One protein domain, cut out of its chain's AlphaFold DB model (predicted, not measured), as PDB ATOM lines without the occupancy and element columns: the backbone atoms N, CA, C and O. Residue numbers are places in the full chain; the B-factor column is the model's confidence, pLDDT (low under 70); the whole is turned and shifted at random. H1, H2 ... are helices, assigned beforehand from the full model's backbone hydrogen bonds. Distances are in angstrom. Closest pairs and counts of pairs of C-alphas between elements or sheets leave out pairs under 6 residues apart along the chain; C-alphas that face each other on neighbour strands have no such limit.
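Overview. This is residues 87 to 151 of the 182 residues of an uncharacterized protein of Caenorhabditis nigoni (UniProt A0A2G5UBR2). Look for a small head with one long, nearly straight helical arm. The head holds a stretch that folds back on itself, residues 87 to 101, then the short helix H1 and the first residues of H2; H2 sets off about perpendicular to H1, making a corner, and its residues 122 to 151 stick out free. The printed part has 65 residues with two named helices, H1 then H2, and no named strand; its class is all helix. It is extended, with a radius of gyration of the C-alphas of 21.5 A and spans of 68 by 23 by 13 A, and the arm makes the length.

Arrangement. Start at residues 87 to 101, where residues 90 to 91 pair antiparallel with residues 98 to 99, a pairing too short to be named. Next comes H1, residues 102 to 111, and after a tight link of 3 residues H2, residues 115 to 151. H1 and H2 touch, H2 with residues 117 to 118 alone; their closest C-alphas, those of Gln 110 and Ala 117, are 5.8 A apart. Their lines are about perpendicular, at 86 degrees. Every O i to N i+4 pair is within hydrogen-bond range in H1, and 32 of 33 are in H2.

Along the chain. Find C-alpha 102 at (122.369, 131.507, 188.045); from there H1 runs 14.2 A to C-alpha 111. Find C-alpha 115 at (116.501, 121.600, 175.167); from there H2 runs 54.3 A to C-alpha 151 at (96.786, 162.907, 146.026).

Size, cuts and confidence. The C-alphas of Lys 87 and Ser 151, the two farthest apart, are 68.7 A apart. Without residues 122 to 151 the body spans 29 by 17 by 12 A. The printed part has no cut. Its mean pLDDT is 81.1; look for values under 70 at residues 87 to 88, 113 to 120 and 150 to 151.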
ATOM      1  N   LYS A  87     124.549 128.440 200.248       57.16
ATOM      2  CA  LYS A  87     123.816 129.592 199.705       57.16
ATOM      3  C   LYS A  87     124.574 130.072 198.453       57.16
ATOM      4  O   LYS A  87     125.662 130.613 198.597       57.16
ATOM      5  N   GLY A  88     124.040 129.805 197.256       66.50
ATOM      6  CA  GLY A  88     124.657 130.190 195.976       66.50
ATOM      7  C   GLY A  88     124.910 129.065 194.962       66.50
ATOM      8  O   GLY A  88     125.247 129.362 193.825       66.50
ATOM      9  N   GLU A  89     124.723 127.788 195.306       76.50
ATOM     10  CA  GLU A  89     124.920 126.692 194.341       76.50
ATOM     11  C   GLU A  89     123.625 126.333 193.585       76.50
ATOM     12  O   GLU A  89     122.610 125.943 194.173       76.50
ATOM     13  N   HIS A  90     123.676 126.432 192.255       78.06
ATOM     14  CA  HIS A  90     122.582 126.185 191.319       78.06
ATOM     15  C   HIS A  90     122.882 124.945 190.460       78.06
ATOM     16  O   HIS A  90     123.591 125.043 189.455       78.06
ATOM     17  N   PRO A  91     122.370 123.758 190.828       80.69
ATOM     18  CA  PRO A  91     122.573 122.551 190.035       80.69
ATOM     19  C   PRO A  91     121.720 122.531 188.765       80.69
ATOM     20  O   PRO A  91     120.585 123.010 188.741       80.69
ATOM     21  N   CYS A  92     122.268 121.936 187.708       81.12
ATOM     22  CA  CYS A  92     121.530 121.594 186.504       81.12
ATOM     23  C   CYS A  92     120.677 120.344 186.758       81.12
ATOM     24  O   CYS A  92     121.135 119.374 187.349       81.12
ATOM     25  N   ASN A  93     119.421 120.359 186.310       77.44
ATOM     26  CA  ASN A  93     118.508 119.220 186.485       77.44
ATOM     27  C   ASN A  93     118.723 118.124 185.435       77.44
ATOM     28  O   ASN A  93     118.222 117.017 185.580       77.44
ATOM     29  N   GLU A  94     119.451 118.449 184.372       75.00
ATOM     30  CA  GLU A  94     119.662 117.580 183.217       75.00
ATOM     31  C   GLU A  94     121.094 117.016 183.174       75.00
ATOM     32  O   GLU A  94     121.383 116.119 182.389       75.00
ATOM     33  N   CYS A  95     122.011 117.508 184.017       77.88
ATOM     34  CA  CYS A  95     123.329 116.901 184.207       77.88
ATOM     35  C   CYS A  95     123.910 117.239 185.590       77.88
ATOM     36  O   CYS A  95     123.487 118.201 186.220       77.88
ATOM     37  N   SER A  96     124.932 116.509 186.045       80.25
ATOM     38  CA  SER A  96     125.562 116.687 187.370       80.25
ATOM     39  C   SER A  96     126.382 117.980 187.548       80.25
ATOM     40  O   SER A  96     127.242 118.048 188.423       80.25
ATOM     41  N   TYR A  97     126.172 119.000 186.711       81.31
ATOM     42  CA  TYR A  97     126.873 120.278 186.815       81.31
ATOM     43  C   TYR A  97     126.248 121.151 187.901       81.31
ATOM     44  O   TYR A  97     125.048 121.424 187.873       81.31
ATOM     45  N   VAL A  98     127.074 121.620 188.834       84.00
ATOM     46  CA  VAL A  98     126.672 122.559 189.882       84.00
ATOM     47  C   VAL A  98     127.308 123.902 189.581       84.00
ATOM     48  O   VAL A  98     128.528 124.040 189.605       84.00
ATOM     49  N   ALA A  99     126.476 124.885 189.256       81.94
ATOM     50  CA  ALA A  99     126.939 126.226 188.969       81.94
ATOM     51  C   ALA A  99     127.021 127.054 190.263       81.94
ATOM     52  O   ALA A  99     126.113 126.975 191.088       81.94
ATOM     53  N   PRO A 100     128.043 127.903 190.432       81.69
ATOM     54  CA  PRO A 100     128.151 128.827 191.565       81.69
ATOM     55  C   PRO A 100     127.254 130.072 191.432       81.69
ATOM     56  O   PRO A 100     127.222 130.909 192.328       81.69
ATOM     57  N   SER A 101     126.566 130.252 190.297       80.06
ATOM     58  CA  SER A 101     125.631 131.356 190.065       80.06
ATOM     59  C   SER A 101     124.564 130.978 189.033       80.06
ATOM     60  O   SER A 101     124.760 130.071 188.219       80.06
ATOM     61  N   LEU A 102     123.436 131.698 189.034       78.62
ATOM     62  CA  LEU A 102     122.369 131.507 188.045       78.62
ATOM     63  C   LEU A 102     122.841 131.778 186.610       78.62
ATOM     64  O   LEU A 102     122.531 130.987 185.724       78.62
ATOM     65  N   LYS A 103     123.638 132.835 186.389       78.81
ATOM     66  CA  LYS A 103     124.187 133.177 185.061       78.81
ATOM     67  C   LYS A 103     125.083 132.067 184.510       78.81
ATOM     68  O   LYS A 103     125.049 131.755 183.323       78.81
ATOM     69  N   GLU A 104     125.872 131.446 185.381       77.25
ATOM     70  CA  GLU A 104     126.764 130.347 185.017       77.25
ATOM     71  C   GLU A 104     125.966 129.078 184.667       77.25
ATOM     72  O   GLU A 104     126.289 128.389 183.697       77.25
ATOM     73  N   LEU A 105     124.868 128.819 185.389       80.06
ATOM     74  CA  LEU A 105     123.933 127.734 185.077       80.06
ATOM     75  C   LEU A 105     123.194 127.971 183.751       80.06
ATOM     76  O   LEU A 105     122.978 127.038 182.981       80.06
ATOM     77  N   GLU A 106     122.803 129.210 183.480       78.50
ATOM     78  CA  GLU A 106     122.113 129.615 182.256       78.50
ATOM     79  C   GLU A 106     123.021 129.467 181.030       78.50
ATOM     80  O   GLU A 106     122.671 128.778 180.069       78.50
ATOM     81  N   ARG A 107     124.255 129.973 181.124       80.12
ATOM     82  CA  ARG A 107     125.302 129.780 180.113       80.12
ATOM     83  C   ARG A 107     125.643 128.304 179.906       80.12
ATOM     84  O   ARG A 107     125.949 127.870 178.795       80.12
ATOM     85  N   HIS A 108     125.618 127.517 180.975       82.62
ATOM     86  CA  HIS A 108     125.800 126.075 180.909       82.62
ATOM     87  C   HIS A 108     124.670 125.393 180.122       82.62
ATOM     88  O   HIS A 108     124.955 124.598 179.226       82.62
ATOM     89  N   LYS A 109     123.406 125.740 180.394       77.88
ATOM     90  CA  LYS A 109     122.247 125.201 179.665       77.88
ATOM     91  C   LYS A 109     122.265 125.575 178.184       77.88
ATOM     92  O   LYS A 109     121.951 124.731 177.349       77.88
ATOM     93  N   GLN A 110     122.696 126.797 177.871       73.94
ATOM     94  CA  GLN A 110     122.831 127.282 176.499       73.94
ATOM     95  C   GLN A 110     123.924 126.536 175.720       73.94
ATOM     96  O   GLN A 110     123.690 126.107 174.597       73.94
ATOM     97  N   ARG A 111     125.105 126.325 176.322       71.44
ATOM     98  CA  ARG A 111     126.239 125.657 175.653       71.44
ATOM     99  C   ARG A 111     126.078 124.148 175.515       71.44
ATOM    100  O   ARG A 111     126.533 123.586 174.528       71.44
ATOM    101  N   LYS A 112     125.459 123.484 176.495       73.25
ATOM    102  CA  LYS A 112     125.244 122.028 176.452       73.25
ATOM    103  C   LYS A 112     123.968 121.606 175.717       73.25
ATOM    104  O   LYS A 112     123.717 120.411 175.624       73.25
ATOM    105  N   GLY A 113     123.183 122.551 175.192       64.75
ATOM    106  CA  GLY A 113     121.990 122.228 174.403       64.75
ATOM    107  C   GLY A 113     120.880 121.571 175.223       64.75
ATOM    108  O   GLY A 113     120.138 120.738 174.713       64.75
ATOM    109  N   HIS A 114     120.764 121.937 176.499       69.12
ATOM    110  CA  HIS A 114     119.661 121.503 177.350       69.12
ATOM    111  C   HIS A 114     118.358 122.106 176.786       69.12
ATOM    112  O   HIS A 114     118.181 123.328 176.790       69.12
ATOM    113  N   ALA A 115     117.502 121.259 176.196       57.91
ATOM    114  CA  ALA A 115     116.501 121.600 175.167       57.91
ATOM    115  C   ALA A 115     115.577 122.784 175.513       57.91
ATOM    116  O   ALA A 115     115.175 123.557 174.641       57.91
ATOM    117  N   ALA A 116     115.287 122.984 176.799       58.59
ATOM    118  CA  ALA A 116     114.439 124.073 177.270       58.59
ATOM    119  C   ALA A 116     115.065 125.474 177.115       58.59
ATOM    120  O   ALA A 116     114.333 126.462 177.076       58.59
ATOM    121  N   ALA A 117     116.395 125.596 177.051       58.22
ATOM    122  CA  ALA A 117     117.078 126.885 176.899       58.22
ATOM    123  C   ALA A 117     117.211 127.306 175.427       58.22
ATOM    124  O   ALA A 117     117.028 128.478 175.105       58.22
ATOM    125  N   VAL A 118     117.454 126.346 174.529       63.34
ATOM    126  CA  VAL A 118     117.577 126.601 173.083       63.34
ATOM    127  C   VAL A 118     116.236 127.046 172.492       63.34
ATOM    128  O   VAL A 118     116.184 128.050 171.787       63.34
ATOM    129  N   ALA A 119     115.137 126.380 172.866       67.81
ATOM    130  CA  ALA A 119     113.795 126.742 172.402       67.81
ATOM    131  C   ALA A 119     113.343 128.135 172.885       67.81
ATOM    132  O   ALA A 119     112.650 128.849 172.161       67.81
ATOM    133  N   LYS A 120     113.752 128.556 174.093       69.56
ATOM    134  CA  LYS A 120     113.476 129.913 174.600       69.56
ATOM    135  C   LYS A 120     114.205 130.981 173.790       69.56
ATOM    136  O   LYS A 120     113.597 131.991 173.454       69.56
ATOM    137  N   TYR A 121     115.473 130.741 173.461       70.50
ATOM    138  CA  TYR A 121     116.281 131.685 172.693       70.50
ATOM    139  C   TYR A 121     115.816 131.793 171.235       70.50
ATOM    140  O   TYR A 121     115.654 132.899 170.731       70.50
ATOM    141  N   GLN A 122     115.512 130.667 170.579       73.25
ATOM    142  CA  GLN A 122     114.952 130.675 169.220       73.25
ATOM    143  C   GLN A 122     113.628 131.440 169.155       73.25
ATOM    144  O   GLN A 122     113.480 132.319 168.311       73.25
ATOM    145  N   ARG A 123     112.708 131.185 170.097       79.31
ATOM    146  CA  ARG A 123     111.433 131.912 170.176       79.31
ATOM    147  C   ARG A 123     111.627 133.414 170.403       79.31
ATOM    148  O   ARG A 123     110.889 134.214 169.841       79.31
ATOM    149  N   GLN A 124     112.595 133.806 171.233       81.00
ATOM    150  CA  GLN A 124     112.876 135.217 171.502       81.00
ATOM    151  C   GLN A 124     113.465 135.930 170.275       81.00
ATOM    152  O   GLN A 124     113.067 137.050 169.966       81.00
ATOM    153  N   GLU A 125     114.376 135.277 169.558       87.25
ATOM    154  CA  GLU A 125     114.976 135.819 168.337       87.25
ATOM    155  C   GLU A 125     113.969 135.937 167.189       87.25
ATOM    156  O   GLU A 125     113.961 136.935 166.469       87.25
ATOM    157  N   GLU A 126     113.084 134.956 167.038       89.56
ATOM    158  CA  GLU A 126     111.997 135.002 166.059       89.56
ATOM    159  C   GLU A 126     110.993 136.118 166.379       89.56
ATOM    160  O   GLU A 126     110.643 136.901 165.498       89.56
ATOM    161  N   ALA A 127     110.613 136.278 167.651       90.81
ATOM    162  CA  ALA A 127     109.749 137.374 168.089       90.81
ATOM    163  C   ALA A 127     110.374 138.755 167.825       90.81
ATOM    164  O   ALA A 127     109.666 139.693 167.465       90.81
ATOM    165  N   ARG A 128     111.701 138.886 167.962       94.19
ATOM    166  CA  ARG A 128     112.420 140.130 167.651       94.19
ATOM    167  C   ARG A 128     112.358 140.466 166.161       94.19
ATOM    168  O   ARG A 128     112.088 141.613 165.821       94.19
ATOM    169  N   LYS A 129     112.580 139.477 165.290       96.69
ATOM    170  CA  LYS A 129     112.488 139.658 163.831       96.69
ATOM    171  C   LYS A 129     111.072 140.023 163.395       96.69
ATOM    172  O   LYS A 129     110.907 140.968 162.637       96.69
ATOM    173  N   ASN A 130     110.069 139.336 163.940       96.50
ATOM    174  CA  ASN A 130     108.661 139.634 163.679       96.50
ATOM    175  C   ASN A 130     108.299 141.065 164.128       96.50
ATOM    176  O   ASN A 130     107.696 141.825 163.379       96.50
ATOM    177  N   ALA A 131     108.755 141.495 165.309       95.12
ATOM    178  CA  ALA A 131     108.527 142.863 165.773       95.12
ATOM    179  C   ALA A 131     109.189 143.932 164.876       95.12
ATOM    180  O   ALA A 131     108.628 145.011 164.696       95.12
ATOM    181  N   GLU A 132     110.374 143.657 164.326       96.38
ATOM    182  CA  GLU A 132     111.036 144.553 163.369       96.38
ATOM    183  C   GLU A 132     110.277 144.623 162.037       96.38
ATOM    184  O   GLU A 132     110.108 145.702 161.475       96.38
ATOM    185  N   GLU A 133     109.793 143.484 161.552       96.31
ATOM    186  CA  GLU A 133     108.977 143.398 160.341       96.31
ATOM    187  C   GLU A 133     107.662 144.177 160.491       96.31
ATOM    188  O   GLU A 133     107.329 144.991 159.632       96.31
ATOM    189  N   LEU A 134     106.974 144.028 161.628       96.50
ATOM    190  CA  LEU A 134     105.765 144.795 161.937       96.50
ATOM    191  C   LEU A 134     106.023 146.306 161.974       96.50
ATOM    192  O   LEU A 134     105.193 147.067 161.490       96.50
ATOM    193  N   ARG A 135     107.165 146.757 162.511       96.38
ATOM    194  CA  ARG A 135     107.530 148.187 162.500       96.38
ATOM    195  C   ARG A 135     107.662 148.731 161.081       96.38
ATOM    196  O   ARG A 135     107.104 149.783 160.796       96.38
ATOM    197  N   LYS A 136     108.348 147.998 160.201       97.44
ATOM    198  CA  LYS A 136     108.507 148.390 158.791       97.44
ATOM    199  C   LYS A 136     107.163 148.467 158.074       97.44
ATOM    200  O   LYS A 136     106.929 149.409 157.331       97.44
ATOM    201  N   LEU A 137     106.272 147.511 158.335       96.88
ATOM    202  CA  LEU A 137     104.949 147.478 157.715       96.88
ATOM    203  C   LEU A 137     104.055 148.638 158.183       96.88
ATOM    204  O   LEU A 137     103.290 149.179 157.390       96.88
ATOM    205  N   VAL A 138     104.174 149.053 159.449       96.88
ATOM    206  CA  VAL A 138     103.490 150.253 159.961       96.88
ATOM    207  C   VAL A 138     104.022 151.516 159.281       96.88
ATOM    208  O   VAL A 138     103.229 152.312 158.792       96.88
ATOM    209  N   GLU A 139     105.345 151.671 159.181       96.19
ATOM    210  CA  GLU A 139     105.957 152.814 158.486       96.19
ATOM    211  C   GLU A 139     105.546 152.874 157.002       96.19
ATOM    212  O   GLU A 139     105.236 153.946 156.482       96.19
ATOM    213  N   GLU A 140     105.496 151.726 156.321       96.44
ATOM    214  CA  GLU A 140     105.032 151.625 154.933       96.44
ATOM    215  C   GLU A 140     103.557 152.023 154.791       96.44
ATOM    216  O   GLU A 140     103.202 152.773 153.876       96.44
ATOM    217  N   TYR A 141     102.701 151.561 155.705       95.50
ATOM    218  CA  TYR A 141     101.286 151.917 155.719       95.50
ATOM    219  C   TYR A 141     101.082 153.423 155.922       95.50
ATOM    220  O   TYR A 141     100.343 154.047 155.160       95.50
ATOM    221  N   ASP A 142     101.783 154.024 156.884       95.62
ATOM    222  CA  ASP A 142     101.710 155.462 157.151       95.62
ATOM    223  C   ASP A 142     102.177 156.280 155.939       95.62
ATOM    224  O   ASP A 142     101.529 157.259 155.554       95.62
ATOM    225  N   HIS A 143     103.259 155.850 155.277       94.62
ATOM    226  CA  HIS A 143     103.729 156.473 154.040       94.62
ATOM    227  C   HIS A 143     102.697 156.352 152.908       94.62
ATOM    228  O   HIS A 143     102.444 157.326 152.195       94.62
ATOM    229  N   HIS A 144     102.060 155.190 152.753       93.75
ATOM    230  CA  HIS A 144     101.024 154.978 151.744       93.75
ATOM    231  C   HIS A 144      99.796 155.864 151.984       93.75
ATOM    232  O   HIS A 144      99.307 156.509 151.056       93.75
ATOM    233  N   VAL A 145      99.325 155.947 153.228       91.56
ATOM    234  CA  VAL A 145      98.206 156.815 153.619       91.56
ATOM    235  C   VAL A 145      98.559 158.286 153.405       91.56
ATOM    236  O   VAL A 145      97.738 159.043 152.889       91.56
ATOM    237  N   HIS A 146      99.783 158.703 153.736       88.81
ATOM    238  CA  HIS A 146     100.247 160.060 153.461       88.81
ATOM    239  C   HIS A 146     100.260 160.363 151.958       88.81
ATOM    240  O   HIS A 146      99.750 161.400 151.541       88.81
ATOM    241  N   GLN A 147     100.768 159.439 151.136       87.25
ATOM    242  CA  GLN A 147     100.802 159.583 149.682       87.25
ATOM    243  C   GLN A 147      99.399 159.631 149.062       87.25
ATOM    244  O   GLN A 147      99.150 160.463 148.190       87.25
ATOM    245  N   GLN A 148      98.465 158.798 149.534       79.62
ATOM    246  CA  GLN A 148      97.065 158.873 149.113       79.62
ATOM    247  C   GLN A 148      96.439 160.210 149.523       79.62
ATOM    248  O   GLN A 148      95.877 160.896 148.679       79.62
ATOM    249  N   ASN A 149      96.594 160.644 150.777       73.12
ATOM    250  CA  ASN A 149      96.027 161.907 151.263       73.12
ATOM    251  C   ASN A 149      96.595 163.143 150.545       73.12
ATOM    252  O   ASN A 149      95.856 164.098 150.312       73.12
ATOM    253  N   GLN A 150      97.869 163.117 150.140       66.94
ATOM    254  CA  GLN A 150      98.459 164.145 149.275       66.94
ATOM    255  C   GLN A 150      97.867 164.137 147.858       66.94
ATOM    256  O   GLN A 150      97.771 165.193 147.237       66.94
ATOM    257  N   SER A 151      97.446 162.978 147.334       61.38
ATOM    258  CA  SER A 151      96.786 162.907 146.026       61.38
ATOM    259  C   SER A 151      95.319 163.352 146.066       61.38
ATOM    260  O   SER A 151      94.784 163.700 145.016       61.38
TER     261      SER A 151